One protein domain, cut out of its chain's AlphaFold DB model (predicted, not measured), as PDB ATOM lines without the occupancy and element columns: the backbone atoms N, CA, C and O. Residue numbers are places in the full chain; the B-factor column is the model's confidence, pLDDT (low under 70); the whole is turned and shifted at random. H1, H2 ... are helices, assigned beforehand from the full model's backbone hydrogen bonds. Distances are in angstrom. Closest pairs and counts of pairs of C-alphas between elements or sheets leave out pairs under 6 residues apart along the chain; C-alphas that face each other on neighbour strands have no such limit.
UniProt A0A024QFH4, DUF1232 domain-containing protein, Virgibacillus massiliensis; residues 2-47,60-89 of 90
ATOM      1  N   ARG A   2     -70.519 -31.928 134.897       50.97
ATOM      2  CA  ARG A   2     -71.565 -30.907 135.196       50.97
ATOM      3  C   ARG A   2     -72.017 -30.762 136.668       50.97
ATOM      4  O   ARG A   2     -72.582 -29.736 137.024       50.97
ATOM      5  N   ARG A   3     -71.787 -31.759 137.535       54.03
ATOM      6  CA  ARG A   3     -72.227 -31.727 138.951       54.03
ATOM      7  C   ARG A   3     -71.298 -30.923 139.870       54.03
ATOM      8  O   ARG A   3     -71.770 -30.373 140.858       54.03
ATOM      9  N   PHE A   4     -70.012 -30.821 139.533       53.72
ATOM     10  CA  PHE A   4     -69.025 -30.101 140.347       53.72
ATOM     11  C   PHE A   4     -69.141 -28.578 140.190       53.72
ATOM     12  O   PHE A   4     -69.070 -27.854 141.176       53.72
ATOM     13  N   TRP A   5     -69.439 -28.090 138.982       51.91
ATOM     14  CA  TRP A   5     -69.623 -26.655 138.723       51.91
ATOM     15  C   TRP A   5     -70.825 -26.047 139.461       51.91
ATOM     16  O   TRP A   5     -70.757 -24.898 139.885       51.91
ATOM     17  N   LYS A   6     -71.890 -26.824 139.715       53.41
ATOM     18  CA  LYS A   6     -73.012 -26.365 140.556       53.41
ATOM     19  C   LYS A   6     -72.610 -26.124 142.016       53.41
ATOM     20  O   LYS A   6     -73.210 -25.275 142.659       53.41
ATOM     21  N   ARG A   7     -71.608 -26.845 142.534       52.47
ATOM     22  CA  ARG A   7     -71.106 -26.653 143.906       52.47
ATOM     23  C   ARG A   7     -70.130 -25.481 144.002       52.47
ATOM     24  O   ARG A   7     -70.175 -24.756 144.983       52.47
ATOM     25  N   ILE A   8     -69.317 -25.247 142.969       54.66
ATOM     26  CA  ILE A   8     -68.397 -24.095 142.922       54.66
ATOM     27  C   ILE A   8     -69.162 -22.770 142.778       54.66
ATOM     28  O   ILE A   8     -68.742 -21.762 143.336       54.66
ATOM     29  N   GLY A   9     -70.337 -22.770 142.134       51.75
ATOM     30  CA  GLY A   9     -71.228 -21.602 142.105       51.75
ATOM     31  C   GLY A   9     -71.622 -21.077 143.496       51.75
ATOM     32  O   GLY A   9     -71.852 -19.882 143.636       51.75
ATOM     33  N   PHE A  10     -71.606 -21.930 144.529       53.25
ATOM     34  CA  PHE A  10     -71.862 -21.532 145.919       53.25
ATOM     35  C   PHE A  10     -70.768 -20.612 146.495       53.25
ATOM     36  O   PHE A  10     -71.018 -19.847 147.418       53.25
ATOM     37  N   LEU A  11     -69.551 -20.635 145.941       53.94
ATOM     38  CA  LEU A  11     -68.477 -19.731 146.366       53.94
ATOM     39  C   LEU A  11     -68.694 -18.303 145.833       53.94
ATOM     40  O   LEU A  11     -68.396 -17.337 146.529       53.94
ATOM     41  N   PHE A  12     -69.317 -18.149 144.656       53.06
ATOM     42  CA  PHE A  12     -69.754 -16.839 144.143       53.06
ATOM     43  C   PHE A  12     -70.942 -16.256 144.914       53.06
ATOM     44  O   PHE A  12     -71.263 -15.072 144.784       53.06
ATOM     45  N   THR A  13     -71.579 -17.062 145.757       58.59
ATOM     46  CA  THR A  13     -72.650 -16.612 146.629       58.59
ATOM     47  C   THR A  13     -72.164 -15.606 147.662       58.59
ATOM     48  O   THR A  13     -72.952 -14.746 148.031       58.59
ATOM     49  N   PHE A  14     -70.875 -15.609 148.036       62.88
ATOM     50  CA  PHE A  14     -70.302 -14.658 149.000       62.88
ATOM     51  C   PHE A  14     -70.604 -13.192 148.647       62.88
ATOM     52  O   PHE A  14     -70.936 -12.387 149.515       62.88
ATOM     53  N   GLN A  15     -70.606 -12.860 147.351       66.50
ATOM     54  CA  GLN A  15     -70.944 -11.518 146.874       66.50
ATOM     55  C   GLN A  15     -72.431 -11.163 147.083       66.50
ATOM     56  O   GLN A  15     -72.771  -9.999 147.285       66.50
ATOM     57  N   ARG A  16     -73.327 -12.159 147.064       72.06
ATOM     58  CA  ARG A  16     -74.770 -12.020 147.337       72.06
ATOM     59  C   ARG A  16     -75.116 -12.181 148.821       72.06
ATOM     60  O   ARG A  16     -76.169 -11.721 149.252       72.06
ATOM     61  N   SER A  17     -74.229 -12.782 149.608       76.25
ATOM     62  CA  SER A  17     -74.396 -12.990 151.047       76.25
ATOM     63  C   SER A  17     -74.466 -11.680 151.815       76.25
ATOM     64  O   SER A  17     -75.269 -11.564 152.730       76.25
ATOM     65  N   ILE A  18     -73.670 -10.681 151.421       80.25
ATOM     66  CA  ILE A  18     -73.654  -9.357 152.060       80.25
ATOM     67  C   ILE A  18     -75.013  -8.642 151.919       80.25
ATOM     68  O   ILE A  18     -75.595  -8.271 152.944       80.25
ATOM     69  N   PRO A  19     -75.569  -8.454 150.701       84.00
ATOM     70  CA  PRO A  19     -76.883  -7.835 150.557       84.00
ATOM     71  C   PRO A  19     -78.005  -8.696 151.160       84.00
ATOM     72  O   PRO A  19     -78.923  -8.141 151.759       84.00
ATOM     73  N   PHE A  20     -77.892 -10.031 151.122       86.38
ATOM     74  CA  PHE A  20     -78.818 -10.926 151.821       86.38
ATOM     75  C   PHE A  20     -78.793 -10.734 153.343       86.38
ATOM     76  O   PHE A  20     -79.853 -10.677 153.959       86.38
ATOM     77  N   LEU A  21     -77.608 -10.592 153.951       86.06
ATOM     78  CA  LEU A  21     -77.460 -10.328 155.384       86.06
ATOM     79  C   LEU A  21     -78.238  -9.067 155.760       86.06
ATOM     80  O   LEU A  21     -79.068  -9.086 156.665       86.06
ATOM     81  N   LYS A  22     -78.006  -7.979 155.015       87.00
ATOM     82  CA  LYS A  22     -78.685  -6.698 155.224       87.00
ATOM     83  C   LYS A  22     -80.199  -6.851 155.098       87.00
ATOM     84  O   LYS A  22     -80.928  -6.416 155.989       87.00
ATOM     85  N   ASP A  23     -80.662  -7.501 154.036       87.94
ATOM     86  CA  ASP A  23     -82.087  -7.727 153.808       87.94
ATOM     87  C   ASP A  23     -82.713  -8.588 154.908       87.94
ATOM     88  O   ASP A  23     -83.798  -8.265 155.373       87.94
ATOM     89  N   PHE A  24     -82.019  -9.610 155.412       88.19
ATOM     90  CA  PHE A  24     -82.492 -10.446 156.519       88.19
ATOM     91  C   PHE A  24     -82.749  -9.634 157.801       88.19
ATOM     92  O   PHE A  24     -83.739  -9.862 158.503       88.19
ATOM     93  N   PHE A  25     -81.892  -8.656 158.111       85.94
ATOM     94  CA  PHE A  25     -82.090  -7.768 159.264       85.94
ATOM     95  C   PHE A  25     -83.175  -6.711 159.031       85.94
ATOM     96  O   PHE A  25     -83.837  -6.298 159.988       85.94
ATOM     97  N   VAL A  26     -83.404  -6.298 157.786       87.12
ATOM     98  CA  VAL A  26     -84.462  -5.339 157.428       87.12
ATOM     99  C   VAL A  26     -85.833  -6.021 157.348       87.12
ATOM    100  O   VAL A  26     -86.836  -5.430 157.750       87.12
ATOM    101  N   GLU A  27     -85.876  -7.279 156.921       86.12
ATOM    102  CA  GLU A  27     -87.103  -8.000 156.598       86.12
ATOM    103  C   GLU A  27     -88.049  -8.125 157.794       86.12
ATOM    104  O   GLU A  27     -87.647  -8.551 158.881       86.12
ATOM    105  N   LYS A  28     -89.319  -7.755 157.619       81.12
ATOM    106  CA  LYS A  28     -90.289  -7.716 158.728       81.12
ATOM    107  C   LYS A  28     -90.759  -9.110 159.136       81.12
ATOM    108  O   LYS A  28     -91.085  -9.310 160.304       81.12
ATOM    109  N   GLU A  29     -90.748 -10.060 158.204       82.38
ATOM    110  CA  GLU A  29     -91.135 -11.453 158.460       82.38
ATOM    111  C   GLU A  29     -90.128 -12.211 159.333       82.38
ATOM    112  O   GLU A  29     -90.473 -13.182 160.011       82.38
ATOM    113  N   VAL A  30     -88.871 -11.762 159.364       84.31
ATOM    114  CA  VAL A  30     -87.875 -12.340 160.262       84.31
ATOM    115  C   VAL A  30     -88.178 -11.881 161.689       84.31
ATOM    116  O   VAL A  30     -88.054 -10.705 162.034       84.31
ATOM    117  N   THR A  31     -88.546 -12.832 162.551       86.56
ATOM    118  CA  THR A  31     -88.829 -12.580 163.969       86.56
ATOM    119  C   THR A  31     -87.672 -11.840 164.641       86.56
ATOM    120  O   THR A  31     -86.509 -12.210 164.464       86.56
ATOM    121  N   LYS A  32     -87.981 -10.843 165.483       86.50
ATOM    122  CA  LYS A  32     -86.973 -10.062 166.226       86.50
ATOM    123  C   LYS A  32     -85.973 -10.952 166.973       86.50
ATOM    124  O   LYS A  32     -84.784 -10.667 166.940       86.50
ATOM    125  N   SER A  33     -86.423 -12.069 167.550       85.69
ATOM    126  CA  SER A  33     -85.557 -13.042 168.230       85.69
ATOM    127  C   SER A  33     -84.486 -13.639 167.313       85.69
ATOM    128  O   SER A  33     -83.341 -13.774 167.725       85.69
ATOM    129  N   LYS A  34     -84.822 -13.946 166.051       86.12
ATOM    130  CA  LYS A  34     -83.855 -14.460 165.065       86.12
ATOM    131  C   LYS A  34     -82.841 -13.385 164.681       86.12
ATOM    132  O   LYS A  34     -81.656 -13.677 164.586       86.12
ATOM    133  N   LYS A  35     -83.291 -12.138 164.506       87.50
ATOM    134  CA  LYS A  35     -82.394 -11.002 164.247       87.50
ATOM    135  C   LYS A  35     -81.416 -10.812 165.402       87.50
ATOM    136  O   LYS A  35     -80.220 -10.738 165.172       87.50
ATOM    137  N   ILE A  36     -81.908 -10.801 166.639       88.88
ATOM    138  CA  ILE A  36     -81.059 -10.666 167.828       88.88
ATOM    139  C   ILE A  36     -80.074 -11.835 167.920       88.88
ATOM    140  O   ILE A  36     -78.894 -11.593 168.140       88.88
ATOM    141  N   LEU A  37     -80.516 -13.073 167.675       88.75
ATOM    142  CA  LEU A  37     -79.639 -14.247 167.667       88.75
ATOM    143  C   LEU A  37     -78.473 -14.083 166.681       88.75
ATOM    144  O   LEU A  37     -77.321 -14.218 167.079       88.75
ATOM    145  N   PHE A  38     -78.752 -13.762 165.413       87.06
ATOM    146  CA  PHE A  38     -77.691 -13.590 164.416       87.06
ATOM    147  C   PHE A  38     -76.831 -12.350 164.678       87.06
ATOM    148  O   PHE A  38     -75.629 -12.403 164.451       87.06
ATOM    149  N   ALA A  39     -77.403 -11.266 165.209       87.69
ATOM    150  CA  ALA A  39     -76.627 -10.102 165.632       87.69
ATOM    151  C   ALA A  39     -75.647 -10.465 166.757       87.69
ATOM    152  O   ALA A  39     -74.474 -10.124 166.664       87.69
ATOM    153  N   VAL A  40     -76.095 -11.204 167.778       87.25
ATOM    154  CA  VAL A  40     -75.238 -11.674 168.877       87.25
ATOM    155  C   VAL A  40     -74.189 -12.664 168.379       87.25
ATOM    156  O   VAL A  40     -73.059 -12.586 168.833       87.25
ATOM    157  N   LEU A  41     -74.508 -13.551 167.432       84.31
ATOM    158  CA  LEU A  41     -73.521 -14.466 166.845       84.31
ATOM    159  C   LEU A  41     -72.434 -13.718 166.060       84.31
ATOM    160  O   LEU A  41     -71.255 -14.003 166.238       84.31
ATOM    161  N   ILE A  42     -72.815 -12.740 165.230       82.12
ATOM    162  CA  ILE A  42     -71.867 -11.935 164.443       82.12
ATOM    163  C   ILE A  42     -71.009 -11.059 165.363       82.12
ATOM    164  O   ILE A  42     -69.789 -11.028 165.227       82.12
ATOM    165  N   ILE A  43     -71.639 -10.361 166.312       83.50
ATOM    166  CA  ILE A  43     -70.939  -9.510 167.282       83.50
ATOM    167  C   ILE A  43     -70.075 -10.365 168.212       83.50
ATOM    168  O   ILE A  43     -68.963  -9.970 168.527       83.50
ATOM    169  N   GLY A  44     -70.562 -11.533 168.629       80.75
ATOM    170  CA  GLY A  44     -69.840 -12.487 169.464       80.75
ATOM    171  C   GLY A  44     -68.591 -13.016 168.771       80.75
ATOM    172  O   GLY A  44     -67.533 -13.000 169.380       80.75
ATOM    173  N   TYR A  45     -68.679 -13.379 167.490       72.88
ATOM    174  CA  TYR A  45     -67.504 -13.730 166.685       72.88
ATOM    175  C   TYR A  45     -66.521 -12.553 166.557       72.88
ATOM    176  O   TYR A  45     -65.319 -12.735 166.696       72.88
ATOM    177  N   PHE A  46     -67.019 -11.325 166.368       72.75
ATOM    178  CA  PHE A  46     -66.159 -10.142 166.261       72.75
ATOM    179  C   PHE A  46     -65.482  -9.746 167.590       72.75
ATOM    180  O   PHE A  46     -64.333  -9.314 167.593       72.75
ATOM    181  N   LEU A  47     -66.193  -9.863 168.718       74.94
ATOM    182  CA  LEU A  47     -65.699  -9.522 170.061       74.94
ATOM    183  C   LEU A  47     -64.828 -10.617 170.676       74.94
ATOM    184  O   LEU A  47     -64.027 -10.322 171.561       74.94
ATOM    185  N   LEU A  60     -55.386 -26.090 157.986       52.88
ATOM    186  CA  LEU A  60     -55.777 -25.116 156.961       52.88
ATOM    187  C   LEU A  60     -56.321 -23.843 157.629       52.88
ATOM    188  O   LEU A  60     -57.520 -23.594 157.612       52.88
ATOM    189  N   GLY A  61     -55.443 -23.013 158.196       51.00
ATOM    190  CA  GLY A  61     -55.806 -21.788 158.934       51.00
ATOM    191  C   GLY A  61     -56.550 -20.692 158.145       51.00
ATOM    192  O   GLY A  61     -56.876 -19.664 158.709       51.00
ATOM    193  N   LEU A  62     -56.843 -20.891 156.852       52.09
ATOM    194  CA  LEU A  62     -57.712 -20.012 156.044       52.09
ATOM    195  C   LEU A  62     -59.156 -20.525 155.937       52.09
ATOM    196  O   LEU A  62     -60.052 -19.802 155.503       52.09
ATOM    197  N   VAL A  63     -59.381 -21.794 156.278       56.53
ATOM    198  CA  VAL A  63     -60.702 -22.424 156.211       56.53
ATOM    199  C   VAL A  63     -61.578 -21.950 157.365       56.53
ATOM    200  O   VAL A  63     -62.791 -21.911 157.192       56.53
ATOM    201  N   ASP A  64     -60.996 -21.549 158.493       65.38
ATOM    202  CA  ASP A  64     -61.734 -21.292 159.730       65.38
ATOM    203  C   ASP A  64     -62.697 -20.092 159.637       65.38
ATOM    204  O   ASP A  64     -63.918 -20.268 159.702       65.38
ATOM    205  N   ASP A  65     -62.181 -18.899 159.317       67.00
ATOM    206  CA  ASP A  65     -62.989 -17.675 159.184       67.00
ATOM    207  C   ASP A  65     -64.081 -17.809 158.109       67.00
ATOM    208  O   ASP A  65     -65.245 -17.431 158.289       67.00
ATOM    209  N   VAL A  66     -63.718 -18.398 156.966       70.06
ATOM    210  CA  VAL A  66     -64.633 -18.594 155.837       70.06
ATOM    211  C   VAL A  66     -65.691 -19.650 156.162       70.06
ATOM    212  O   VAL A  66     -66.849 -19.494 155.766       70.06
ATOM    213  N   SER A  67     -65.345 -20.702 156.907       71.88
ATOM    214  CA  SER A  67     -66.291 -21.753 157.289       71.88
ATOM    215  C   SER A  67     -67.337 -21.239 158.259       71.88
ATOM    216  O   SER A  67     -68.519 -21.516 158.057       71.88
ATOM    217  N   ILE A  68     -66.944 -20.449 159.261       76.12
ATOM    218  CA  ILE A  68     -67.891 -19.837 160.203       76.12
ATOM    219  C   ILE A  68     -68.848 -18.902 159.457       76.12
ATOM    220  O   ILE A  68     -70.067 -19.004 159.624       76.12
ATOM    221  N   ALA A  69     -68.326 -18.047 158.574       76.44
ATOM    222  CA  ALA A  69     -69.152 -17.161 157.757       76.44
ATOM    223  C   ALA A  69     -70.138 -17.942 156.867       76.44
ATOM    224  O   ALA A  69     -71.318 -17.585 156.777       76.44
ATOM    225  N   ILE A  70     -69.688 -19.035 156.244       76.94
ATOM    226  CA  ILE A  70     -70.541 -19.916 155.434       76.94
ATOM    227  C   ILE A  70     -71.596 -20.621 156.297       76.94
ATOM    228  O   ILE A  70     -72.757 -20.685 155.890       76.94
ATOM    229  N   LEU A  71     -71.236 -21.131 157.476       79.81
ATOM    230  CA  LEU A  71     -72.160 -21.803 158.395       79.81
ATOM    231  C   LEU A  71     -73.250 -20.847 158.885       79.81
ATOM    232  O   LEU A  71     -74.436 -21.183 158.815       79.81
ATOM    233  N   LEU A  72     -72.864 -19.642 159.313       82.56
ATOM    234  CA  LEU A  72     -73.802 -18.592 159.708       82.56
ATOM    235  C   LEU A  72     -74.737 -18.239 158.556       82.56
ATOM    236  O   LEU A  72     -75.952 -18.215 158.741       82.56
ATOM    237  N   LEU A  73     -74.198 -18.049 157.352       83.31
ATOM    238  CA  LEU A  73     -74.998 -17.778 156.165       83.31
ATOM    239  C   LEU A  73     -75.983 -18.917 155.862       83.31
ATOM    240  O   LEU A  73     -77.157 -18.653 155.614       83.31
ATOM    241  N   GLN A  74     -75.547 -20.178 155.909       82.19
ATOM    242  CA  GLN A  74     -76.427 -21.331 155.694       82.19
ATOM    243  C   GLN A  74     -77.554 -21.392 156.724       82.19
ATOM    244  O   GLN A  74     -78.704 -21.670 156.371       82.19
ATOM    245  N   TRP A  75     -77.249 -21.104 157.988       85.94
ATOM    246  CA  TRP A  75     -78.260 -21.011 159.034       85.94
ATOM    247  C   TRP A  75     -79.225 -19.856 158.775       85.94
ATOM    248  O   TRP A  75     -80.438 -20.053 158.848       85.94
ATOM    249  N   MET A  76     -78.723 -18.681 158.401       85.62
ATOM    250  CA  MET A  76     -79.564 -17.536 158.052       85.62
ATOM    251  C   MET A  76     -80.493 -17.858 156.886       85.62
ATOM    252  O   MET A  76     -81.688 -17.611 156.996       85.62
ATOM    253  N   ILE A  77     -79.986 -18.477 155.814       84.56
ATOM    254  CA  ILE A  77     -80.794 -18.928 154.673       84.56
ATOM    255  C   ILE A  77     -81.865 -19.901 155.151       84.56
ATOM    256  O   ILE A  77     -83.036 -19.703 154.853       84.56
ATOM    257  N   LYS A  78     -81.514 -20.922 155.940       84.31
ATOM    258  CA  LYS A  78     -82.484 -21.905 156.443       84.31
ATOM    259  C   LYS A  78     -83.610 -21.245 157.249       84.31
ATOM    260  O   LYS A  78     -84.772 -21.615 157.081       84.31
ATOM    261  N   MET A  79     -83.264 -20.255 158.071       84.50
ATOM    262  CA  MET A  79     -84.193 -19.496 158.912       84.50
ATOM    263  C   MET A  79     -84.935 -18.373 158.173       84.50
ATOM    264  O   MET A  79     -85.921 -17.865 158.726       84.50
ATOM    265  N   ALA A  80     -84.463 -17.975 156.990       86.19
ATOM    266  CA  ALA A  80     -85.033 -16.902 156.197       86.19
ATOM    267  C   ALA A  80     -86.375 -17.311 155.574       86.19
ATOM    268  O   ALA A  80     -86.580 -18.485 155.231       86.19
ATOM    269  N   PRO A  81     -87.290 -16.344 155.418       84.44
ATOM    270  CA  PRO A  81     -88.545 -16.541 154.713       84.44
ATOM    271  C   PRO A  81     -88.316 -16.866 153.232       84.44
ATOM    272  O   PRO A  81     -87.259 -16.586 152.656       84.44
ATOM    273  N   GLN A  82     -89.311 -17.509 152.626       83.56
ATOM    274  CA  GLN A  82     -89.192 -18.121 151.304       83.56
ATOM    275  C   GLN A  82     -88.893 -17.096 150.198       83.56
ATOM    276  O   GLN A  82     -88.046 -17.348 149.344       83.56
ATOM    277  N   HIS A  83     -89.484 -15.903 150.270       83.69
ATOM    278  CA  HIS A  83     -89.262 -14.844 149.281       83.69
ATOM    279  C   HIS A  83     -87.826 -14.302 149.293       83.69
ATOM    280  O   HIS A  83     -87.302 -13.933 148.244       83.69
ATOM    281  N   LEU A  84     -87.155 -14.280 150.453       84.88
ATOM    282  CA  LEU A  84     -85.747 -13.881 150.535       84.88
ATOM    283  C   LEU A  84     -84.827 -14.923 149.892       84.88
ATOM    284  O   LEU A  84     -83.845 -14.552 149.251       84.88
ATOM    285  N   LYS A  85     -85.144 -16.215 150.022       83.12
ATOM    286  CA  LYS A  85     -84.391 -17.285 149.347       83.12
ATOM    287  C   LYS A  85     -84.509 -17.149 147.834       83.12
ATOM    288  O   LYS A  85     -83.503 -17.143 147.130       83.12
ATOM    289  N   GLU A  86     -85.729 -16.930 147.353       83.38
ATOM    290  CA  GLU A  86     -86.026 -16.765 145.930       83.38
ATOM    291  C   GLU A  86     -85.362 -15.514 145.341       83.38
ATOM    292  O   GLU A  86     -84.719 -15.605 144.291       83.38
ATOM    293  N   LYS A  87     -85.413 -14.375 146.052       83.38
ATOM    294  CA  LYS A  87     -84.791 -13.101 145.636       83.38
ATOM    295  C   LYS A  87     -83.300 -13.237 145.328       83.38
ATOM    296  O   LYS A  87     -82.799 -12.604 144.401       83.38
ATOM    297  N   TYR A  88     -82.591 -14.054 146.099       81.81
ATOM    298  CA  TYR A  88     -81.151 -14.260 145.943       81.81
ATOM    299  C   TYR A  88     -80.790 -15.571 145.225       81.81
ATOM    300  O   TYR A  88     -79.608 -15.810 144.950       81.81
ATOM    301  N   SER A  89     -81.802 -16.359 144.843       72.69
ATOM    302  CA  SER A  89     -81.680 -17.684 144.221       72.69
ATOM    303  C   SER A  89     -80.867 -18.675 145.066       72.69
ATOM    304  O   SER A  89     -80.005 -19.378 144.534       72.69
TER     305      SER A  89
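Overview. This is residues 2 to 47 and 60 to 89 of the 90 residues of the protein "DUF1232 domain-containing protein" of Virgibacillus massiliensis (UniProt A0A024QFH4). The longest helix, H4, and H3 run side by side in opposite ways, loosely joined, and H2 crosses slantwise past the last part of H4. Short H5 packs on H2, while residues 2 to 9, with H1, stick out freely. The 76 printed residues include five named helices, H1 to H5 in order, and no named strand: all helix. The whole is flat, 39 by 32 by 16 A, and only just compact, close to loose, with a radius of gyration of the C-alphas of 13.4 A.

Along the chain. H4, residues 63 to 79, is 23.8 A long and ends at C-alpha 79 (-84.193, -19.496, 158.912). H3, residues 32 to 47, measures 21.6 A, and H2, residues 14 to 26, 18.9 A. H5 is residues 82 to 88. H1, residues 2 to 8, begins at C-alpha 2 (-71.565, -30.907, 135.196).

Arrangement. H4 touches H2 with residues 73 to 76 alone, closest at the C-alphas of Leu 73 and Ser 17, 7.0 A, at a steep tilt of 45 degrees, the same way. H3, with residues 34 to 38 alone, only just touches H4, with 3 pairs of C-alphas within 8 A; the closest are Phe 38 and Met 76, 7.7 A, at a shallow tilt of 5 degrees, opposite ways. H5 touches H2, closest at the C-alphas of Tyr 88 and Arg 16, 6.9 A. The helix packing is only just mostly crossed. H1 is apart from H2, H3, H4 and H5. Every O i to N i+4 pair is within hydrogen-bond range in H3, H4 and H5; in H2 7 of 9 are, and in H1 1 of 3, beside 2 of 4 O i to N i+3 pairs.

Size, cuts and confidence. The C-alphas of Arg 2 and Leu 47 are the farthest apart, 41.3 A. Residues 48 to 59 are not printed, and C-alphas 47 and 60 are 22.7 A apart across the cut. Links printed whole are tight. pLDDT is under 70 at residues 2 to 15 and 60 to 65.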